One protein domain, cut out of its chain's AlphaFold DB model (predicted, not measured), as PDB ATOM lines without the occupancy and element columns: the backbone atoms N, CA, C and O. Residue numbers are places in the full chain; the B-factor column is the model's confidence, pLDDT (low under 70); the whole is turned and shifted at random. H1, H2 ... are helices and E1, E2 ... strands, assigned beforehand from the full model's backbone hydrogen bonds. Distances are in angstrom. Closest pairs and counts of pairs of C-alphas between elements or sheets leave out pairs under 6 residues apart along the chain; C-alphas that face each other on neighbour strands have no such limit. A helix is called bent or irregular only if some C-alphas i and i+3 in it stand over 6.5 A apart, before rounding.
ATOM      1  N   PRO A 309     178.401  69.312 199.911       90.94
ATOM      2  CA  PRO A 309     178.239  69.545 198.473       90.94
ATOM      3  C   PRO A 309     177.685  70.931 198.125       90.94
ATOM      4  O   PRO A 309     176.642  71.343 198.633       90.94
ATOM      5  N   LEU A 310     178.320  71.645 197.193       92.44
ATOM      6  CA  LEU A 310     177.855  72.967 196.741       92.44
ATOM      7  C   LEU A 310     176.460  72.952 196.098       92.44
ATOM      8  O   LEU A 310     175.772  73.969 196.105       92.44
ATOM      9  N   THR A 311     176.024  71.805 195.575       90.19
ATOM     10  CA  THR A 311     174.703  71.627 194.954       90.19
ATOM     11  C   THR A 311     173.542  71.877 195.917       90.19
ATOM     12  O   THR A 311     172.466  72.267 195.475       90.19
ATOM     13  N   GLU A 312     173.748  71.684 197.221       87.81
ATOM     14  CA  GLU A 312     172.713  71.870 198.251       87.81
ATOM     15  C   GLU A 312     172.752  73.257 198.902       87.81
ATOM     16  O   GLU A 312     171.805  73.659 199.577       87.81
ATOM     17  N   LEU A 313     173.842  74.002 198.703       91.94
ATOM     18  CA  LEU A 313     174.111  75.249 199.411       91.94
ATOM     19  C   LEU A 313     172.991  76.301 199.255       91.94
ATOM     20  O   LEU A 313     172.588  76.861 200.275       91.94
ATOM     21  N   PRO A 314     172.430  76.566 198.054       91.38
ATOM     22  CA  PRO A 314     171.350  77.546 197.915       91.38
ATOM     23  C   PRO A 314     170.108  77.192 198.737       91.38
ATOM     24  O   PRO A 314     169.501  78.068 199.349       91.38
ATOM     25  N   LEU A 315     169.754  75.903 198.782       89.50
ATOM     26  CA  LEU A 315     168.610  75.412 199.544       89.50
ATOM     27  C   LEU A 315     168.863  75.532 201.051       89.50
ATOM     28  O   LEU A 315     167.983  75.981 201.779       89.50
ATOM     29  N   GLN A 316     170.068  75.180 201.506       93.00
ATOM     30  CA  GLN A 316     170.454  75.282 202.916       93.00
ATOM     31  C   GLN A 316     170.463  76.740 203.395       93.00
ATOM     32  O   GLN A 316     169.907  77.029 204.447       93.00
ATOM     33  N   ILE A 317     171.011  77.674 202.607       95.12
ATOM     34  CA  ILE A 317     170.979  79.110 202.934       95.12
ATOM     35  C   ILE A 317     169.535  79.618 203.016       95.12
ATOM     36  O   ILE A 317     169.201  80.370 203.927       95.12
ATOM     37  N   ALA A 318     168.679  79.227 202.068       93.56
ATOM     38  CA  ALA A 318     167.276  79.631 202.058       93.56
ATOM     39  C   ALA A 318     166.548  79.161 203.331       93.56
ATOM     40  O   ALA A 318     165.950  79.975 204.029       93.56
ATOM     41  N   ALA A 319     166.685  77.878 203.679       94.31
ATOM     42  CA  ALA A 319     166.108  77.310 204.895       94.31
ATOM     43  C   ALA A 319     166.668  77.954 206.174       94.31
ATOM     44  O   ALA A 319     165.910  78.289 207.079       94.31
ATOM     45  N   TYR A 320     167.982  78.171 206.238       95.31
ATOM     46  CA  TYR A 320     168.641  78.801 207.380       95.31
ATOM     47  C   TYR A 320     168.152  80.239 207.613       95.31
ATOM     48  O   TYR A 320     167.786  80.593 208.732       95.31
ATOM     49  N   GLN A 321     168.062  81.057 206.557       94.62
ATOM     50  CA  GLN A 321     167.540  82.427 206.661       94.62
ATOM     51  C   GLN A 321     166.064  82.458 207.067       94.62
ATOM     52  O   GLN A 321     165.656  83.337 207.820       94.62
ATOM     53  N   ASP A 322     165.261  81.512 206.579       93.56
ATOM     54  CA  ASP A 322     163.860  81.396 206.971       93.56
ATOM     55  C   ASP A 322     163.721  81.075 208.472       93.56
ATOM     56  O   ASP A 322     162.900  81.685 209.158       93.56
ATOM     57  N   LEU A 323     164.555  80.172 209.003       93.56
ATOM     58  CA  LEU A 323     164.599  79.870 210.437       93.56
ATOM     59  C   LEU A 323     165.082  81.071 211.265       93.56
ATOM     60  O   LEU A 323     164.482  81.384 212.292       93.56
ATOM     61  N   GLN A 324     166.099  81.807 210.804       92.00
ATOM     62  CA  GLN A 324     166.510  83.064 211.444       92.00
ATOM     63  C   GLN A 324     165.373  84.092 211.462       92.00
ATOM     64  O   GLN A 324     165.114  84.725 212.482       92.00
ATOM     65  N   GLN A 325     164.652  84.248 210.354       90.31
ATOM     66  CA  GLN A 325     163.524  85.169 210.288       90.31
ATOM     67  C   GLN A 325     162.400  84.758 211.255       90.31
ATOM     68  O   GLN A 325     161.782  85.630 211.867       90.31
ATOM     69  N   ALA A 326     162.155  83.457 211.435       88.88
ATOM     70  CA  ALA A 326     161.194  82.951 212.414       88.88
ATOM     71  C   ALA A 326     161.634  83.234 213.867       88.88
ATOM     72  O   ALA A 326     160.810  83.638 214.691       88.88
ATOM     73  N   HIS A 327     162.933  83.131 214.170       88.69
ATOM     74  CA  HIS A 327     163.496  83.438 215.492       88.69
ATOM     75  C   HIS A 327     163.319  84.893 215.943       88.69
ATOM     76  O   HIS A 327     163.383  85.162 217.143       88.69
ATOM     77  N   LEU A 328     163.071  85.835 215.029       85.50
ATOM     78  CA  LEU A 328     162.817  87.232 215.402       85.50
ATOM     79  C   LEU A 328     161.544  87.394 216.244       85.50
ATOM     80  O   LEU A 328     161.464  88.319 217.055       85.50
ATOM     81  N   SER A 329     160.574  86.496 216.049       80.44
ATOM     82  CA  SER A 329     159.263  86.537 216.701       80.44
ATOM     83  C   SER A 329     159.008  85.375 217.640       80.44
ATOM     84  O   SER A 329     158.283  85.558 218.610       80.44
ATOM     85  N   ALA A 330     159.579  84.205 217.362       82.31
ATOM     86  CA  ALA A 330     159.368  83.043 218.203       82.31
ATOM     87  C   ALA A 330     160.260  83.074 219.447       82.31
ATOM     88  O   ALA A 330     161.422  83.481 219.352       82.31
ATOM     89  N   CYS A 331     159.741  82.612 220.587       77.81
ATOM     90  CA  CYS A 331     160.545  82.380 221.790       77.81
ATOM     91  C   CYS A 331     161.443  81.158 221.586       77.81
ATOM     92  O   CYS A 331     162.671  81.297 221.582       77.81
ATOM     93  N   GLU A 332     160.833  80.013 221.279       81.25
ATOM     94  CA  GLU A 332     161.502  78.784 220.859       81.25
ATOM     95  C   GLU A 332     161.041  78.354 219.450       81.25
ATOM     96  O   GLU A 332     159.885  78.537 219.057       81.25
ATOM     97  N   LEU A 333     161.950  77.763 218.664       88.81
ATOM     98  CA  LEU A 333     161.593  77.038 217.440       88.81
ATOM     99  C   LEU A 333     161.822  75.548 217.667       88.81
ATOM    100  O   LEU A 333     162.939  75.146 217.982       88.81
ATOM    101  N   THR A 334     160.808  74.720 217.432       89.75
ATOM    102  CA  THR A 334     160.954  73.259 217.440       89.75
ATOM    103  C   THR A 334     160.865  72.712 216.021       89.75
ATOM    104  O   THR A 334     159.803  72.750 215.398       89.75
ATOM    105  N   LEU A 335     161.970  72.165 215.515       92.06
ATOM    106  CA  LEU A 335     162.055  71.491 214.223       92.06
ATOM    107  C   LEU A 335     161.896  69.975 214.393       92.06
ATOM    108  O   LEU A 335     162.698  69.324 215.057       92.06
ATOM    109  N   TYR A 336     160.889  69.397 213.746       90.56
ATOM    110  CA  TYR A 336     160.660  67.957 213.725       90.56
ATOM    111  C   TYR A 336     161.319  67.324 212.501       90.56
ATOM    112  O   TYR A 336     160.898  67.580 211.370       90.56
ATOM    113  N   THR A 337     162.320  66.474 212.729       91.06
ATOM    114  CA  THR A 337     163.052  65.720 211.691       91.06
ATOM    115  C   THR A 337     162.811  64.218 211.837       91.06
ATOM    116  O   THR A 337     162.285  63.762 212.854       91.06
ATOM    117  N   GLN A 338     163.171  63.414 210.836       87.19
ATOM    118  CA  GLN A 338     162.939  61.967 210.828       87.19
ATOM    119  C   GLN A 338     163.415  61.275 212.096       87.19
ATOM    120  O   GLN A 338     162.651  60.531 212.704       87.19
ATOM    121  N   ASN A 339     164.652  61.558 212.488       88.44
ATOM    122  CA  ASN A 339     165.336  60.866 213.575       88.44
ATOM    123  C   ASN A 339     165.623  61.787 214.771       88.44
ATOM    124  O   ASN A 339     166.305  61.380 215.705       88.44
ATOM    125  N   GLY A 340     165.143  63.036 214.742       88.75
ATOM    126  CA  GLY A 340     165.458  64.047 215.757       88.75
ATOM    127  C   GLY A 340     166.880  64.586 215.672       88.75
ATOM    128  O   GLY A 340     167.351  65.260 216.583       88.75
ATOM    129  N   GLU A 341     167.575  64.306 214.572       90.75
ATOM    130  CA  GLU A 341     168.907  64.834 214.324       90.75
ATOM    131  C   GLU A 341     168.812  66.251 213.757       90.75
ATOM    132  O   GLU A 341     168.092  66.506 212.788       90.75
ATOM    133  N   CYS A 342     169.550  67.181 214.368       90.38
ATOM    134  CA  CYS A 342     169.669  68.544 213.868       90.38
ATOM    135  C   CYS A 342     170.572  68.572 212.626       90.38
ATOM    136  O   CYS A 342     171.731  68.130 212.718       90.38
ATOM    137  N   PRO A 343     170.099  69.119 211.486       90.69
ATOM    138  CA  PRO A 343     170.948  69.333 210.326       90.69
ATOM    139  C   PRO A 343     172.184  70.137 210.721       90.69
ATOM    140  O   PRO A 343     172.080  71.156 211.398       90.69
ATOM    141  N   ILE A 344     173.371  69.702 210.291       91.44
ATOM    142  CA  ILE A 344     174.622  70.321 210.748       91.44
ATOM    143  C   ILE A 344     174.697  71.831 210.458       91.44
ATOM    144  O   ILE A 344     175.256  72.565 211.261       91.44
ATOM    145  N   TRP A 345     174.086  72.291 209.359       92.44
ATOM    146  CA  TRP A 345     174.014  73.703 208.959       92.44
ATOM    147  C   TRP A 345     173.078  74.559 209.825       92.44
ATOM    148  O   TRP A 345     173.064  75.768 209.653       92.44
ATOM    149  N   ALA A 346     172.277  73.942 210.697       92.88
ATOM    150  CA  ALA A 346     171.341  74.611 211.598       92.88
ATOM    151  C   ALA A 346     171.782  74.542 213.070       92.88
ATOM    152  O   ALA A 346     171.111  75.101 213.934       92.88
ATOM    153  N   LYS A 347     172.877  73.830 213.383       91.00
ATOM    154  CA  LYS A 347     173.299  73.554 214.770       91.00
ATOM    155  C   LYS A 347     173.694  74.802 215.556       91.00
ATOM    156  O   LYS A 347     173.683  74.769 216.781       91.00
ATOM    157  N   ASP A 348     174.070  75.869 214.868       90.81
ATOM    158  CA  ASP A 348     174.448  77.146 215.462       90.81
ATOM    159  C   ASP A 348     173.247  78.047 215.799       90.81
ATOM    160  O   ASP A 348     173.428  79.049 216.498       90.81
ATOM    161  N   LEU A 349     172.027  77.680 215.384       91.81
ATOM    162  CA  LEU A 349     170.790  78.357 215.778       91.81
ATOM    163  C   LEU A 349     170.461  78.027 217.243       91.81
ATOM    164  O   LEU A 349     169.823  77.029 217.554       91.81
ATOM    165  N   TYR A 350     170.908  78.883 218.161       83.19
ATOM    166  CA  TYR A 350     170.937  78.608 219.607       83.19
ATOM    167  C   TYR A 350     169.575  78.398 220.296       83.19
ATOM    168  O   TYR A 350     169.539  77.837 221.387       83.19
ATOM    169  N   ARG A 351     168.467  78.832 219.678       88.38
ATOM    170  CA  ARG A 351     167.086  78.622 220.168       88.38
ATOM    171  C   ARG A 351     166.317  77.573 219.358       88.38
ATOM    172  O   ARG A 351     165.097  77.469 219.481       88.38
ATOM    173  N   LEU A 352     167.005  76.849 218.473       91.44
ATOM    174  CA  LEU A 352     166.416  75.783 217.676       91.44
ATOM    175  C   LEU A 352     166.485  74.463 218.445       91.44
ATOM    176  O   LEU A 352     167.544  73.851 218.588       91.44
ATOM    177  N   LYS A 353     165.325  73.985 218.870       90.50
ATOM    178  CA  LYS A 353     165.136  72.636 219.386       90.50
ATOM    179  C   LYS A 353     164.855  71.691 218.227       90.50
ATOM    180  O   LYS A 353     164.105  72.029 217.313       90.50
ATOM    181  N   VAL A 354     165.433  70.494 218.260       91.12
ATOM    182  CA  VAL A 354     165.177  69.468 217.241       91.12
ATOM    183  C   VAL A 354     164.671  68.202 217.904       91.12
ATOM    184  O   VAL A 354     165.285  67.711 218.849       91.12
ATOM    185  N   LEU A 355     163.543  67.694 217.416       89.62
ATOM    186  CA  LEU A 355     162.879  66.501 217.936       89.62
ATOM    187  C   LEU A 355     162.593  65.509 216.809       89.62
ATOM    188  O   LEU A 355     162.425  65.885 215.647       89.62
ATOM    189  N   ALA A 356     162.528  64.224 217.157       87.44
ATOM    190  CA  ALA A 356     162.124  63.191 216.215       87.44
ATOM    191  C   ALA A 356     160.623  63.289 215.913       87.44
ATOM    192  O   ALA A 356     159.819  63.637 216.778       87.44
ATOM    193  N   ARG A 357     160.234  62.943 214.685       83.69
ATOM    194  CA  ARG A 357     158.827  62.735 214.320       83.69
ATOM    195  C   ARG A 357     158.309  61.484 215.041       83.69
ATOM    196  O   ARG A 357     158.730  60.377 214.722       83.69
ATOM    197  N   THR A 358     157.399  61.647 215.996       70.56
ATOM    198  CA  THR A 358     156.728  60.543 216.707       70.56
ATOM    199  C   THR A 358     155.333  60.267 216.140       70.56
ATOM    200  O   THR A 358     154.769  61.088 215.416       70.56
ATOM    201  N   GLU A 359     154.771  59.088 216.439       52.69
ATOM    202  CA  GLU A 359     153.427  58.693 215.979       52.69
ATOM    203  C   GLU A 359     152.297  59.514 216.624       52.69
ATOM    204  O   GLU A 359     151.276  59.735 215.974       52.69
ATOM    205  N   SER A 360     152.509  60.029 217.839       53.12
ATOM    206  CA  SER A 360     151.681  61.038 218.500       53.12
ATOM    207  C   SER A 360     152.545  62.271 218.796       53.12
ATOM    208  O   SER A 360     153.523  62.210 219.537       53.12
ATOM    209  N   GLN A 361     152.200  63.415 218.205       57.53
ATOM    210  CA  GLN A 361     152.689  64.726 218.664       57.53
ATOM    211  C   GLN A 361     151.755  65.323 219.738       57.53
ATOM    212  O   GLN A 361     151.828  66.509 220.041       57.53
ATOM    213  N   GLU A 362     150.859  64.497 220.290       48.12
ATOM    214  CA  GLU A 362     149.829  64.867 221.268       48.12
ATOM    215  C   GLU A 362     150.418  65.166 222.664       48.12
ATOM    216  O   GLU A 362     149.908  66.034 223.372       48.12
ATOM    217  N   ASP A 363     151.541  64.533 223.025       42.84
ATOM    218  CA  ASP A 363     152.066  64.485 224.404       42.84
ATOM    219  C   ASP A 363     152.882  65.711 224.864       42.84
ATOM    220  O   ASP A 363     153.532  65.673 225.904       42.84
ATOM    221  N   LEU A 364     152.864  66.828 224.133       47.44
ATOM    222  CA  LEU A 364     153.594  68.039 224.548       47.44
ATOM    223  C   LEU A 364     152.765  69.002 225.418       47.44
ATOM    224  O   LEU A 364     153.233  70.087 225.725       47.44
ATOM    225  N   SER A 365     151.537  68.644 225.796       39.84
ATOM    226  CA  SER A 365     150.498  69.627 226.139       39.84
ATOM    227  C   SER A 365     149.857  69.518 227.528       39.84
ATOM    228  O   SER A 365     148.940  70.282 227.822       39.84
ATOM    229  N   ASP A 366     150.384  68.676 228.420       36.22
ATOM    230  CA  ASP A 366     150.134  68.857 229.863       36.22
ATOM    231  C   ASP A 366     150.968  70.006 230.451       36.22
ATOM    232  O   ASP A 366     150.780  70.394 231.605       36.22
ATOM    233  N   ASP A 367     151.869  70.584 229.655       37.09
ATOM    234  CA  ASP A 367     152.670  71.715 230.072       37.09
ATOM    235  C   ASP A 367     151.975  73.026 229.685       37.09
ATOM    236  O   ASP A 367     151.981  73.468 228.534       37.09
ATOM    237  N   THR A 368     151.377  73.685 230.677       35.50
ATOM    238  CA  THR A 368     150.875  75.068 230.589       35.50
ATOM    239  C   THR A 368     151.971  76.095 230.245       35.50
ATOM    240  O   THR A 368     151.693  77.291 230.231       35.50
ATOM    241  N   SER A 369     153.206  75.640 230.001       38.22
ATOM    242  CA  SER A 369     154.395  76.422 229.663       38.22
ATOM    243  C   SER A 369     154.596  76.694 228.167       38.22
ATOM    244  O   SER A 369     155.447  77.520 227.848       38.22
ATOM    245  N   ILE A 370     153.860  76.044 227.244       44.94
ATOM    246  CA  ILE A 370     154.010  76.349 225.807       44.94
ATOM    247  C   ILE A 370     153.564  77.793 225.581       44.94
ATOM    248  O   ILE A 370     152.370  78.108 225.611       44.94
ATOM    249  N   HIS A 371     154.531  78.672 225.341       51.69
ATOM    250  CA  HIS A 371     154.263  80.069 225.065       51.69
ATOM    251  C   HIS A 371     153.559  80.187 223.707       51.69
ATOM    252  O   HIS A 371     153.903  79.498 222.750       51.69
ATOM    253  N   GLU A 372     152.604  81.117 223.578       53.44
ATOM    254  CA  GLU A 372     151.933  81.423 222.295       53.44
ATOM    255  C   GLU A 372     152.923  81.748 221.155       53.44
ATOM    256  O   GLU A 372     152.574  81.667 219.979       53.44
ATOM    257  N   ALA A 373     154.156  82.118 221.510       56.47
ATOM    258  CA  ALA A 373     155.245  82.438 220.599       56.47
ATOM    259  C   ALA A 373     156.094  81.224 220.168       56.47
ATOM    260  O   ALA A 373     157.003  81.401 219.359       56.47
ATOM    261  N   ASP A 374     155.849  80.014 220.670       74.38
ATOM    262  CA  ASP A 374     156.630  78.838 220.274       74.38
ATOM    263  C   ASP A 374     156.155  78.297 218.925       74.38
ATOM    264  O   ASP A 374     154.971  78.019 218.715       74.38
ATOM    265  N   LEU A 375     157.087  78.123 217.985       82.94
ATOM    266  CA  LEU A 375     156.756  77.692 216.628       82.94
ATOM    267  C   LEU A 375     157.164  76.239 216.389       82.94
ATOM    268  O   LEU A 375     158.335  75.866 216.481       82.94
ATOM    269  N   GLN A 376     156.188  75.427 215.993       86.38
ATOM    270  CA  GLN A 376     156.391  74.032 215.609       86.38
ATOM    271  C   GLN A 376     156.554  73.908 214.091       86.38
ATOM    272  O   GLN A 376     155.647  74.257 213.331       86.38
ATOM    273  N   ILE A 377     157.697  73.377 213.656       91.69
ATOM    274  CA  ILE A 377     158.106  73.300 212.253       91.69
ATOM    275  C   ILE A 377     158.337  71.840 211.858       91.69
ATOM    276  O   ILE A 377     159.222  71.177 212.390       91.69
ATOM    277  N   LEU A 378     157.590  71.331 210.881       92.56
ATOM    278  CA  LEU A 378     157.862  70.030 210.264       92.56
ATOM    279  C   LEU A 378     158.924  70.164 209.169       92.56
ATOM    280  O   LEU A 378     158.699  70.885 208.199       92.56
ATOM    281  N   ALA A 379     160.028  69.422 209.251       92.94
ATOM    282  CA  ALA A 379     160.990  69.332 208.156       92.94
ATOM    283  C   ALA A 379     160.534  68.308 207.097       92.94
ATOM    284  O   ALA A 379     160.341  67.124 207.393       92.94
ATOM    285  N   LEU A 380     160.400  68.749 205.843       91.75
ATOM    286  CA  LEU A 380     160.290  67.858 204.685       91.75
ATOM    287  C   LEU A 380     161.691  67.596 204.130       91.75
ATOM    288  O   LEU A 380     162.197  68.361 203.310       91.75
ATOM    289  N   GLU A 381     162.324  66.542 204.634       88.31
ATOM    290  CA  GLU A 381     163.717  66.197 204.345       88.31
ATOM    291  C   GLU A 381     163.938  65.699 202.898       88.31
ATOM    292  O   GLU A 381     163.004  65.214 202.247       88.31
ATOM    293  N   PRO A 382     165.167  65.831 202.354       80.56
ATOM    294  CA  PRO A 382     165.470  65.469 200.965       80.56
ATOM    295  C   PRO A 382     165.269  63.989 200.632       80.56
ATOM    296  O   PRO A 382     165.077  63.645 199.464       80.56
ATOM    297  N   ASP A 383     165.371  63.112 201.626       77.88
ATOM    298  CA  ASP A 383     165.233  61.664 201.504       77.88
ATOM    299  C   ASP A 383     163.777  61.210 201.382       77.88
ATOM    300  O   ASP A 383     163.553  60.102 200.919       77.88
ATOM    301  N   LEU A 384     162.787  62.068 201.640       76.75
ATOM    302  CA  LEU A 384     161.393  61.765 201.310       76.75
ATOM    303  C   LEU A 384     161.254  61.573 199.789       76.75
ATOM    304  O   LEU A 384     161.574  62.459 198.985       76.75
ATOM    305  N   HIS A 385     160.833  60.378 199.377       66.88
ATOM    306  CA  HIS A 385     160.913  59.919 197.991       66.88
ATOM    307  C   HIS A 385     159.587  60.065 197.246       66.88
ATOM    308  O   HIS A 385     159.595  60.168 196.015       66.88
ATOM    309  N   THR A 386     158.450  60.056 197.950       83.31
ATOM    310  CA  THR A 386     157.142  59.959 197.295       83.31
ATOM    311  C   THR A 386     156.081  60.890 197.893       83.31
ATOM    312  O   THR A 386     156.069  61.193 199.083       83.31
ATOM    313  N   VAL A 387     155.139  61.343 197.055       86.44
ATOM    314  CA  VAL A 387     153.969  62.125 197.505       86.44
ATOM    315  C   VAL A 387     153.160  61.388 198.590       86.44
ATOM    316  O   VAL A 387     152.787  62.037 199.565       86.44
ATOM    317  N   PRO A 388     152.910  60.062 198.496       89.44
ATOM    318  CA  PRO A 388     152.271  59.302 199.572       89.44
ATOM    319  C   PRO A 388     152.975  59.386 200.932       89.44
ATOM    320  O   PRO A 388     152.288  59.508 201.942       89.44
ATOM    321  N   GLU A 389     154.310  59.360 200.981       87.75
ATOM    322  CA  GLU A 389     155.058  59.514 202.242       87.75
ATOM    323  C   GLU A 389     154.810  60.891 202.863       87.75
ATOM    324  O   GLU A 389     154.481  60.998 204.042       87.75
ATOM    325  N   ILE A 390     154.887  61.947 202.051       88.44
ATOM    326  CA  ILE A 390     154.643  63.323 202.503       88.44
ATOM    327  C   ILE A 390     153.211  63.481 203.022       88.44
ATOM    328  O   ILE A 390     153.004  64.066 204.083       88.44
ATOM    329  N   VAL A 391     152.228  62.914 202.316       91.06
ATOM    330  CA  VAL A 391     150.824  62.882 202.752       91.06
ATOM    331  C   VAL A 391     150.694  62.218 204.121       91.06
ATOM    332  O   VAL A 391     150.097  62.808 205.019       91.06
ATOM    333  N   GLN A 392     151.283  61.035 204.313       88.50
ATOM    334  CA  GLN A 392     151.214  60.317 205.590       88.50
ATOM    335  C   GLN A 392     151.806  61.126 206.749       88.50
ATOM    336  O   GLN A 392     151.260  61.103 207.852       88.50
ATOM    337  N   ILE A 393     152.898  61.854 206.504       88.44
ATOM    338  CA  ILE A 393     153.550  62.691 207.516       88.44
ATOM    339  C   ILE A 393     152.674  63.905 207.854       88.44
ATOM    340  O   ILE A 393     152.386  64.148 209.026       88.44
ATOM    341  N   ILE A 394     152.197  64.646 206.848       89.12
ATOM    342  CA  ILE A 394     151.363  65.841 207.063       89.12
ATOM    343  C   ILE A 394     150.034  65.474 207.725       89.12
ATOM    344  O   ILE A 394     149.514  66.249 208.527       89.12
ATOM    345  N   GLU A 395     149.472  64.303 207.415       87.44
ATOM    346  CA  GLU A 395     148.252  63.798 208.048       87.44
ATOM    347  C   GLU A 395     148.381  63.615 209.560       87.44
ATOM    348  O   GLU A 395     147.372  63.734 210.257       87.44
ATOM    349  N   ARG A 396     149.593  63.335 210.044       83.88
ATOM    350  CA  ARG A 396     149.897  63.109 211.462       83.88
ATOM    351  C   ARG A 396     150.418  64.360 212.164       83.88
ATOM    352  O   ARG A 396     150.332  64.429 213.384       83.88
ATOM    353  N   PHE A 397     150.909  65.340 211.410       85.69
ATOM    354  CA  PHE A 397     151.469  66.576 211.945       85.69
ATOM    355  C   PHE A 397     150.396  67.513 212.520       85.69
ATOM    356  O   PHE A 397     149.361  67.772 211.889       85.69
ATOM    357  N   SER A 398     150.674  68.043 213.711       82.88
ATOM    358  CA  SER A 398     149.786  68.944 214.461       82.88
ATOM    359  C   SER A 398     150.412  70.317 214.767       82.88
ATOM    360  O   SER A 398     149.924  71.062 215.617       82.88
ATOM    361  N   GLY A 399     151.501  70.664 214.076       82.56
ATOM    362  CA  GLY A 399     152.150  71.971 214.176       82.56
ATOM    363  C   GLY A 399     151.677  72.970 213.119       82.56
ATOM    364  O   GLY A 399     150.877  72.651 212.242       82.56
ATOM    365  N   ASP A 400     152.204  74.190 213.199       81.56
ATOM    366  CA  ASP A 400     151.666  75.336 212.455       81.56
ATOM    367  C   ASP A 400     152.444  75.642 211.168       81.56
ATOM    368  O   ASP A 400     151.974  76.385 210.301       81.56
ATOM    369  N   THR A 401     153.651  75.087 211.044       91.44
ATOM    370  CA  THR A 401     154.602  75.440 209.989       91.44
ATOM    371  C   THR A 401     155.265  74.204 209.389       91.44
ATOM    372  O   THR A 401     155.559  73.230 210.080       91.44
ATOM    373  N   ILE A 402     155.538  74.250 208.086       93.81
ATOM    374  CA  ILE A 402     156.266  73.216 207.346       93.81
ATOM    375  C   ILE A 402     157.469  73.870 206.660       93.81
ATOM    376  O   ILE A 402     157.317  74.861 205.950       93.81
ATOM    377  N   LEU A 403     158.659  73.306 206.849       93.94
ATOM    378  CA  LEU A 403     159.896  73.707 206.185       93.94
ATOM    379  C   LEU A 403     160.229  72.731 205.062       93.94
ATOM    380  O   LEU A 403     160.502  71.554 205.303       93.94
ATOM    381  N   ASN A 404     160.264  73.231 203.828       92.38
ATOM    382  CA  ASN A 404     160.696  72.435 202.689       92.38
ATOM    383  C   ASN A 404     162.231  72.397 202.583       92.38
ATOM    384  O   ASN A 404     162.853  73.362 202.135       92.38
ATOM    385  N   LEU A 405     162.831  71.259 202.940       89.31
ATOM    386  CA  LEU A 405     164.257  70.983 202.733       89.31
ATOM    387  C   LEU A 405     164.520  70.147 201.471       89.31
ATOM    388  O   LEU A 405     165.671  69.879 201.138       89.31
ATOM    389  N   SER A 406     163.479  69.739 200.747       81.44
ATOM    390  CA  SER A 406     163.599  68.898 199.562       81.44
ATOM    391  C   SER A 406     163.592  69.724 198.277       81.44
ATOM    392  O   SER A 406     162.803  70.650 198.094       81.44
ATOM    393  N   SER A 407     164.461  69.353 197.339       75.94
ATOM    394  CA  SER A 407     164.460  69.868 195.963       75.94
ATOM    395  C   SER A 407     163.825  68.896 194.960       75.94
ATOM    396  O   SER A 407     163.856  69.149 193.756       75.94
ATOM    397  N   ARG A 408     163.298  67.754 195.426       73.94
ATOM    398  CA  ARG A 408     162.830  66.662 194.554       73.94
ATOM    399  C   ARG A 408     161.430  66.882 193.995       73.94
ATOM    400  O   ARG A 408     161.137  66.420 192.895       73.94
ATOM    401  N   LEU A 409     160.572  67.572 194.739       73.12
ATOM    402  CA  LEU A 409     159.268  68.004 194.254       73.12
ATOM    403  C   LEU A 409     159.389  69.408 193.674       73.12
ATOM    404  O   LEU A 409     159.970  70.294 194.294       73.12
ATOM    405  N   ASN A 410     158.811  69.606 192.488       80.62
ATOM    406  CA  ASN A 410     158.594  70.949 191.959       80.62
ATOM    407  C   ASN A 410     157.746  71.743 192.968       80.62
ATOM    408  O   ASN A 410     156.740  71.223 193.453       80.62
ATOM    409  N   GLU A 411     158.130  72.992 193.237       81.69
ATOM    410  CA  GLU A 411     157.418  73.923 194.121       81.69
ATOM    411  C   GLU A 411     155.919  73.974 193.815       81.69
ATOM    412  O   GLU A 411     155.122  73.775 194.718       81.69
ATOM    413  N   GLN A 412     155.512  74.063 192.544       86.12
ATOM    414  CA  GLN A 412     154.086  74.082 192.181       86.12
ATOM    415  C   GLN A 412     153.331  72.813 192.608       86.12
ATOM    416  O   GLN A 412     152.155  72.866 192.965       86.12
ATOM    417  N   ALA A 413     153.995  71.655 192.548       87.62
ATOM    418  CA  ALA A 413     153.394  70.394 192.964       87.62
ATOM    419  C   ALA A 413     153.295  70.303 194.492       87.62
ATOM    420  O   ALA A 413     152.308  69.773 195.004       87.62
ATOM    421  N   LEU A 414     154.296  70.825 195.208       89.75
ATOM    422  CA  LEU A 414     154.275  70.904 196.664       89.75
ATOM    423  C   LEU A 414     153.224  71.911 197.149       89.75
ATOM    424  O   LEU A 414     152.446  71.571 198.033       89.75
ATOM    425  N   ASP A 415     153.129  73.083 196.524       91.81
ATOM    426  CA  ASP A 415     152.127  74.111 196.822       91.81
ATOM    427  C   ASP A 415     150.712  73.536 196.708       91.81
ATOM    428  O   ASP A 415     149.950  73.559 197.674       91.81
ATOM    429  N   GLY A 416     150.386  72.915 195.568       92.62
ATOM    430  CA  GLY A 416     149.074  72.299 195.355       92.62
ATOM    431  C   GLY A 416     148.805  71.071 196.236       92.62
ATOM    432  O   GLY A 416     147.650  70.684 196.422       92.62
ATOM    433  N   LEU A 417     149.844  70.425 196.776       93.56
ATOM    434  CA  LEU A 417     149.699  69.364 197.774       93.56
ATOM    435  C   LEU A 417     149.376  69.955 199.150       93.56
ATOM    436  O   LEU A 417     148.415  69.524 199.783       93.56
ATOM    437  N   LEU A 418     150.166  70.931 199.596       94.56
ATOM    438  CA  LEU A 418     150.068  71.558 200.913       94.56
ATOM    439  C   LEU A 418     148.795  72.397 201.072       94.56
ATOM    440  O   LEU A 418     148.197  72.387 202.152       94.56
ATOM    441  N   GLU A 419     148.303  73.006 199.992       95.38
ATOM    442  CA  GLU A 419     147.035  73.744 199.977       95.38
ATOM    443  C   GLU A 419     145.851  72.853 200.383       95.38
ATOM    444  O   GLU A 419     145.014  73.251 201.195       95.38
ATOM    445  N   LYS A 420     145.827  71.590 199.927       94.69
ATOM    446  CA  LYS A 420     144.794  70.604 200.309       94.69
ATOM    447  C   LYS A 420     144.804  70.280 201.800       94.69
ATOM    448  O   LYS A 420     143.804  69.810 202.337       94.69
ATOM    449  N   PHE A 421     145.933  70.513 202.458       94.75
ATOM    450  CA  PHE A 421     146.120  70.315 203.888       94.75
ATOM    451  C   PHE A 421     145.942  71.600 204.703       94.75
ATOM    452  O   PHE A 421     145.997  71.519 205.930       94.75
ATOM    453  N   GLY A 422     145.670  72.734 204.047       94.56
ATOM    454  CA  GLY A 422     145.428  74.035 204.671       94.56
ATOM    455  C   GLY A 422     146.675  74.905 204.845       94.56
ATOM    456  O   GLY A 422     146.612  75.888 205.585       94.56
ATOM    457  N   TYR A 423     147.781  74.564 204.180       95.12
ATOM    458  CA  TYR A 423     149.045  75.300 204.237       95.12
ATOM    459  C   TYR A 423     149.329  76.014 202.914       95.12
ATOM    460  O   TYR A 423     149.034  75.492 201.842       95.12
ATOM    461  N   SER A 424     149.959  77.184 202.969       94.50
ATOM    462  CA  SER A 424     150.471  77.879 201.781       94.50
ATOM    463  C   SER A 424     151.851  78.479 202.048       94.50
ATOM    464  O   SER A 424     152.215  78.638 203.218       94.50
ATOM    465  N   PRO A 425     152.610  78.850 200.997       93.69
ATOM    466  CA  PRO A 425     153.872  79.562 201.164       93.69
ATOM    467  C   PRO A 425     153.707  80.775 202.083       93.69
ATOM    468  O   PRO A 425     152.747  81.545 201.953       93.69
ATOM    469  N   SER A 426     154.620  80.927 203.039       89.69
ATOM    470  CA  SER A 426     154.582  82.023 204.000       89.69
ATOM    471  C   SER A 426     155.143  83.307 203.370       89.69
ATOM    472  O   SER A 426     156.258  83.290 202.837       89.69
ATOM    473  N   PRO A 427     154.415  84.442 203.394       82.69
ATOM    474  CA  PRO A 427     154.893  85.689 202.810       82.69
ATOM    475  C   PRO A 427     156.223  86.142 203.420       82.69
ATOM    476  O   PRO A 427     156.349  86.278 204.633       82.69
ATOM    477  N   GLY A 428     157.209  86.424 202.569       80.06
ATOM    478  CA  GLY A 428     158.541  86.869 202.998       80.06
ATOM    479  C   GLY A 428     159.523  85.740 203.321       80.06
ATOM    480  O   GLY A 428     160.712  86.021 203.460       80.06
ATOM    481  N   PHE A 429     159.056  84.492 203.348       84.62
ATOM    482  CA  PHE A 429     159.873  83.292 203.498       84.62
ATOM    483  C   PHE A 429     160.039  82.585 202.150       84.62
ATOM    484  O   PHE A 429     159.260  82.789 201.217       84.62
ATOM    485  N   SER A 430     161.091  81.786 202.023       86.56
ATOM    486  CA  SER A 430     161.483  81.132 200.767       86.56
ATOM    487  C   SER A 430     161.174  79.631 200.715       86.56
ATOM    488  O   SER A 430     161.138  79.034 199.638       86.56
ATOM    489  N   ARG A 431     160.994  79.012 201.878       90.88
ATOM    490  CA  ARG A 431     160.899  77.566 202.107       90.88
ATOM    491  C   ARG A 431     159.873  77.206 203.183       90.88
ATOM    492  O   ARG A 431     159.532  76.028 203.293       90.88
ATOM    493  N   LEU A 432     159.402  78.174 203.972       92.81
ATOM    494  CA  LEU A 432     158.366  77.954 204.981       92.81
ATOM    495  C   LEU A 432     156.955  78.071 204.405       92.81
ATOM    496  O   LEU A 432     156.615  79.014 203.690       92.81
ATOM    497  N   TYR A 433     156.119  77.129 204.814       94.12
ATOM    498  CA  TYR A 433     154.683  77.109 204.606       94.12
ATOM    499  C   TYR A 433     154.002  77.245 205.957       94.12
ATOM    500  O   TYR A 433     154.407  76.599 206.921       94.12
ATOM    501  N   GLN A 434     152.954  78.053 206.020       92.81
ATOM    502  CA  GLN A 434     152.179  78.286 207.235       92.81
ATOM    503  C   GLN A 434     150.713  77.953 206.994       92.81
ATOM    504  O   GLN A 434     150.259  77.912 205.845       92.81
ATOM    505  N   ILE A 435     149.962  77.752 208.075       91.69
ATOM    506  CA  ILE A 435     148.511  77.595 207.989       91.69
ATOM    507  C   ILE A 435     147.907  78.844 207.334       91.69
ATOM    508  O   ILE A 435     148.060  79.972 207.804       91.69
ATOM    509  N   SER A 436     147.194  78.635 206.238       91.19
ATOM    510  CA  SER A 436     146.488  79.683 205.495       91.19
ATOM    511  C   SER A 436     144.987  79.454 205.475       91.19
ATOM    512  O   SER A 436     144.219  80.414 205.422       91.19
ATOM    513  N   ASN A 437     144.555  78.198 205.605       92.56
ATOM    514  CA  ASN A 437     143.156  77.840 205.755       92.56
ATOM    515  C   ASN A 437     142.934  77.100 207.085       92.56
ATOM    516  O   ASN A 437     143.021  75.867 207.127       92.56
ATOM    517  N   PRO A 438     142.623  77.830 208.176       92.62
ATOM    518  CA  PRO A 438     142.436  77.218 209.487       92.62
ATOM    519  C   PRO A 438     141.250  76.243 209.510       92.62
ATOM    520  O   PRO A 438     141.292  75.294 210.280       92.62
ATOM    521  N   ILE A 439     140.249  76.392 208.632       93.75
ATOM    522  CA  ILE A 439     139.077  75.502 208.566       93.75
ATOM    523  C   ILE A 439     139.464  74.077 208.168       93.75
ATOM    524  O   ILE A 439     139.016  73.099 208.784       93.75
ATOM    525  N   ILE A 440     140.290  73.955 207.122       93.81
ATOM    526  CA  ILE A 440     140.774  72.658 206.636       93.81
ATOM    527  C   ILE A 440     141.570  71.973 207.748       93.81
ATOM    528  O   ILE A 440     141.346  70.795 208.036       93.81
ATOM    529  N   VAL A 441     142.455  72.724 208.408       92.06
ATOM    530  CA  VAL A 441     143.287  72.213 209.501       92.06
ATOM    531  C   VAL A 441     142.429  71.775 210.688       92.06
ATOM    532  O   VAL A 441     142.541  70.625 211.115       92.06
ATOM    533  N   THR A 442     141.504  72.618 211.165       91.44
ATOM    534  CA  THR A 442     140.628  72.270 212.293       91.44
ATOM    535  C   THR A 442     139.793  71.030 212.008       91.44
ATOM    536  O   THR A 442     139.691  70.145 212.853       91.44
ATOM    537  N   SER A 443     139.234  70.911 210.800       90.44
ATOM    538  CA  SER A 443     138.405  69.758 210.430       90.44
ATOM    539  C   SER A 443     139.196  68.452 210.493       90.44
ATOM    540  O   SER A 443     138.706  67.447 211.013       90.44
ATOM    541  N   ARG A 444     140.442  68.471 210.007       90.50
ATOM    542  CA  ARG A 444     141.340  67.313 210.040       90.50
ATOM    543  C   ARG A 444     141.738  66.943 211.464       90.50
ATOM    544  O   ARG A 444     141.663  65.775 211.833       90.50
ATOM    545  N   TRP A 445     142.150  67.919 212.262       88.50
ATOM    546  CA  TRP A 445     142.604  67.678 213.630       88.50
ATOM    547  C   TRP A 445     141.472  67.223 214.558       88.50
ATOM    548  O   TRP A 445     141.705  66.384 215.423       88.50
ATOM    549  N   ILE A 446     140.227  67.659 214.321       87.62
ATOM    550  CA  ILE A 446     139.042  67.104 215.002       87.62
ATOM    551  C   ILE A 446     138.877  65.614 214.679       87.62
ATOM    552  O   ILE A 446     138.617  64.821 215.576       87.62
ATOM    553  N   GLN A 447     139.029  65.217 213.410       87.94
ATOM    554  CA  GLN A 447     138.896  63.811 213.001       87.94
ATOM    555  C   GLN A 447     140.007  62.921 213.564       87.94
ATOM    556  O   GLN A 447     139.775  61.738 213.802       87.94
ATOM    557  N   LYS A 448     141.210  63.478 213.743       84.31
ATOM    558  CA  LYS A 448     142.366  62.765 214.299       84.31
ATOM    559  C   LYS A 448     142.384  62.736 215.826       84.31
ATOM    560  O   LYS A 448     143.021  61.850 216.371       84.31
ATOM    561  N   GLY A 449     141.653  63.635 216.486       83.69
ATOM    562  CA  GLY A 449     141.598  63.694 217.945       83.69
ATOM    563  C   GLY A 449     142.738  64.497 218.563       83.69
ATOM    564  O   GLY A 449     143.276  64.079 219.576       83.69
ATOM    565  N   TYR A 450     143.081  65.659 217.989       80.56
ATOM    566  CA  TYR A 450     144.161  66.536 218.478       80.56
ATOM    567  C   TYR A 450     143.638  67.782 219.235       80.56
ATOM    568  O   TYR A 450     143.745  68.902 218.720       80.56
ATOM    569  N   PRO A 451     143.049  67.650 220.442       74.94
ATOM    570  CA  PRO A 451     142.363  68.749 221.131       74.94
ATOM    571  C   PRO A 451     143.290  69.918 221.487       74.94
ATOM    572  O   PRO A 451     142.881  71.072 221.384       74.94
ATOM    573  N   TYR A 452     144.549  69.650 221.830       74.00
ATOM    574  CA  TYR A 452     145.497  70.688 222.233       74.00
ATOM    575  C   TYR A 452     146.022  71.508 221.056       74.00
ATOM    576  O   TYR A 452     146.053  72.736 221.117       74.00
ATOM    577  N   ALA A 453     146.358  70.849 219.945       77.81
ATOM    578  CA  ALA A 453     146.724  71.546 218.716       77.81
ATOM    579  C   ALA A 453     145.561  72.412 218.207       77.81
ATOM    580  O   ALA A 453     145.761  73.561 217.814       77.81
ATOM    581  N   LEU A 454     144.328  71.896 218.294       82.06
ATOM    582  CA  LEU A 454     143.115  72.665 218.013       82.06
ATOM    583  C   LEU A 454     142.995  73.888 218.919       82.06
ATOM    584  O   LEU A 454     142.768  74.986 218.418       82.06
TER     585      LEU A 454
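Overview. This is residues 309 to 454 of the 698 residues of a protein of Symploca sp. SIO2D2 (UniProt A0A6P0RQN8). A strongly twisted sheet of six strands makes the core, with the long helix H1 on one face and H3 covering the E5 edge on the opposite face. H2 only grazes the sheet, while H4 and H5 pair up off it, toward the other end of the longest axis from the start of H1. The printed part has 146 residues with five named helices and six named strands, in the order H1 E1 E2 E3 H2 E4 H3 E5 E6 H4 H5. The mixed sheet runs E2 E1 E3 E4 E6 E5, with E6 antiparallel to both its neighbours and the other neighbour pairs parallel; the class is mixed, helices and strands. The whole is compact, with a radius of gyration of the C-alphas of 14.6 A and spans of 43 by 33 by 29 A.

Along the chain. H1, residues 310 to 327, begins at C-alpha 310 (177.855, 72.967, 196.741) and is 25.8 A long; it is irregular, with C-alphas 311 and 314 7.4 A apart. E1 is residues 333 to 337, E2 is 352 to 356, and E3, 375 to 380, is 15.9 A long, beginning at C-alpha 375 (156.756, 77.692, 216.628). H2, residues 387 to 396, is 14.6 A long. E4 is residues 401 to 404, H3 411 to 419, E5 423 to 425 and E6 432 to 435. H4, residues 438 to 448, is 15.2 A long, and H5, 451 to 454, ends at C-alpha 454 (143.115, 72.665, 218.013).

Arrangement. Within hydrogen-bond range are N 353 and O 333 of E2 and E1, 2.8 A, N 336 and O 377 of E1 and E3, 2.8 A, and N 403 and O 378 of E3 and E4, 2.8 A. E4 and E6 have N 433 and O 402 at 2.8 A; the hairpin E5 and E6 has N 424 and O 434 at 3.0 A. H1 is on the sheet at a height of 8.6 A, over E4 and only just over E3, where 3 of its C-alphas fall; its closest C-alphas to E4 are Ala 319 and Leu 403, 7.3 A. H3 is over E5 at a height of 7.3 A, with the closest C-alphas, Leu 418 and Ser 424, 6.4 A apart; H1 and H3 make three layers with the sheet, helices on both faces. E3, H2, E4 is a strand-helix-strand unit, two parallel neighbours with a helix between; E4, H3, E5 is a split one, with E6 between its strands; both crossovers are right-handed. H4 is only just not on the sheet, with 4 pairs of C-alphas within 10 A, and touches H5, closest at the C-alphas of Thr 442 and Leu 454, 6.2 A. Every O i to N i+4 pair is within hydrogen-bond range in H3 and H4, against 12 of 14 in H1 and 5 of 6 in H2; H5 is too short for one.

Size, cuts and confidence. The C-alphas farthest apart, of Leu 310 and Asp 366, are 43.4 A apart, and the printed part has no cut. The links E1 to E2, 14 residues, and E2 to E3, 18 residues, are long. Mean pLDDT of the printed part is 83.7; residues 359 to 373 and residue 385 are under 70.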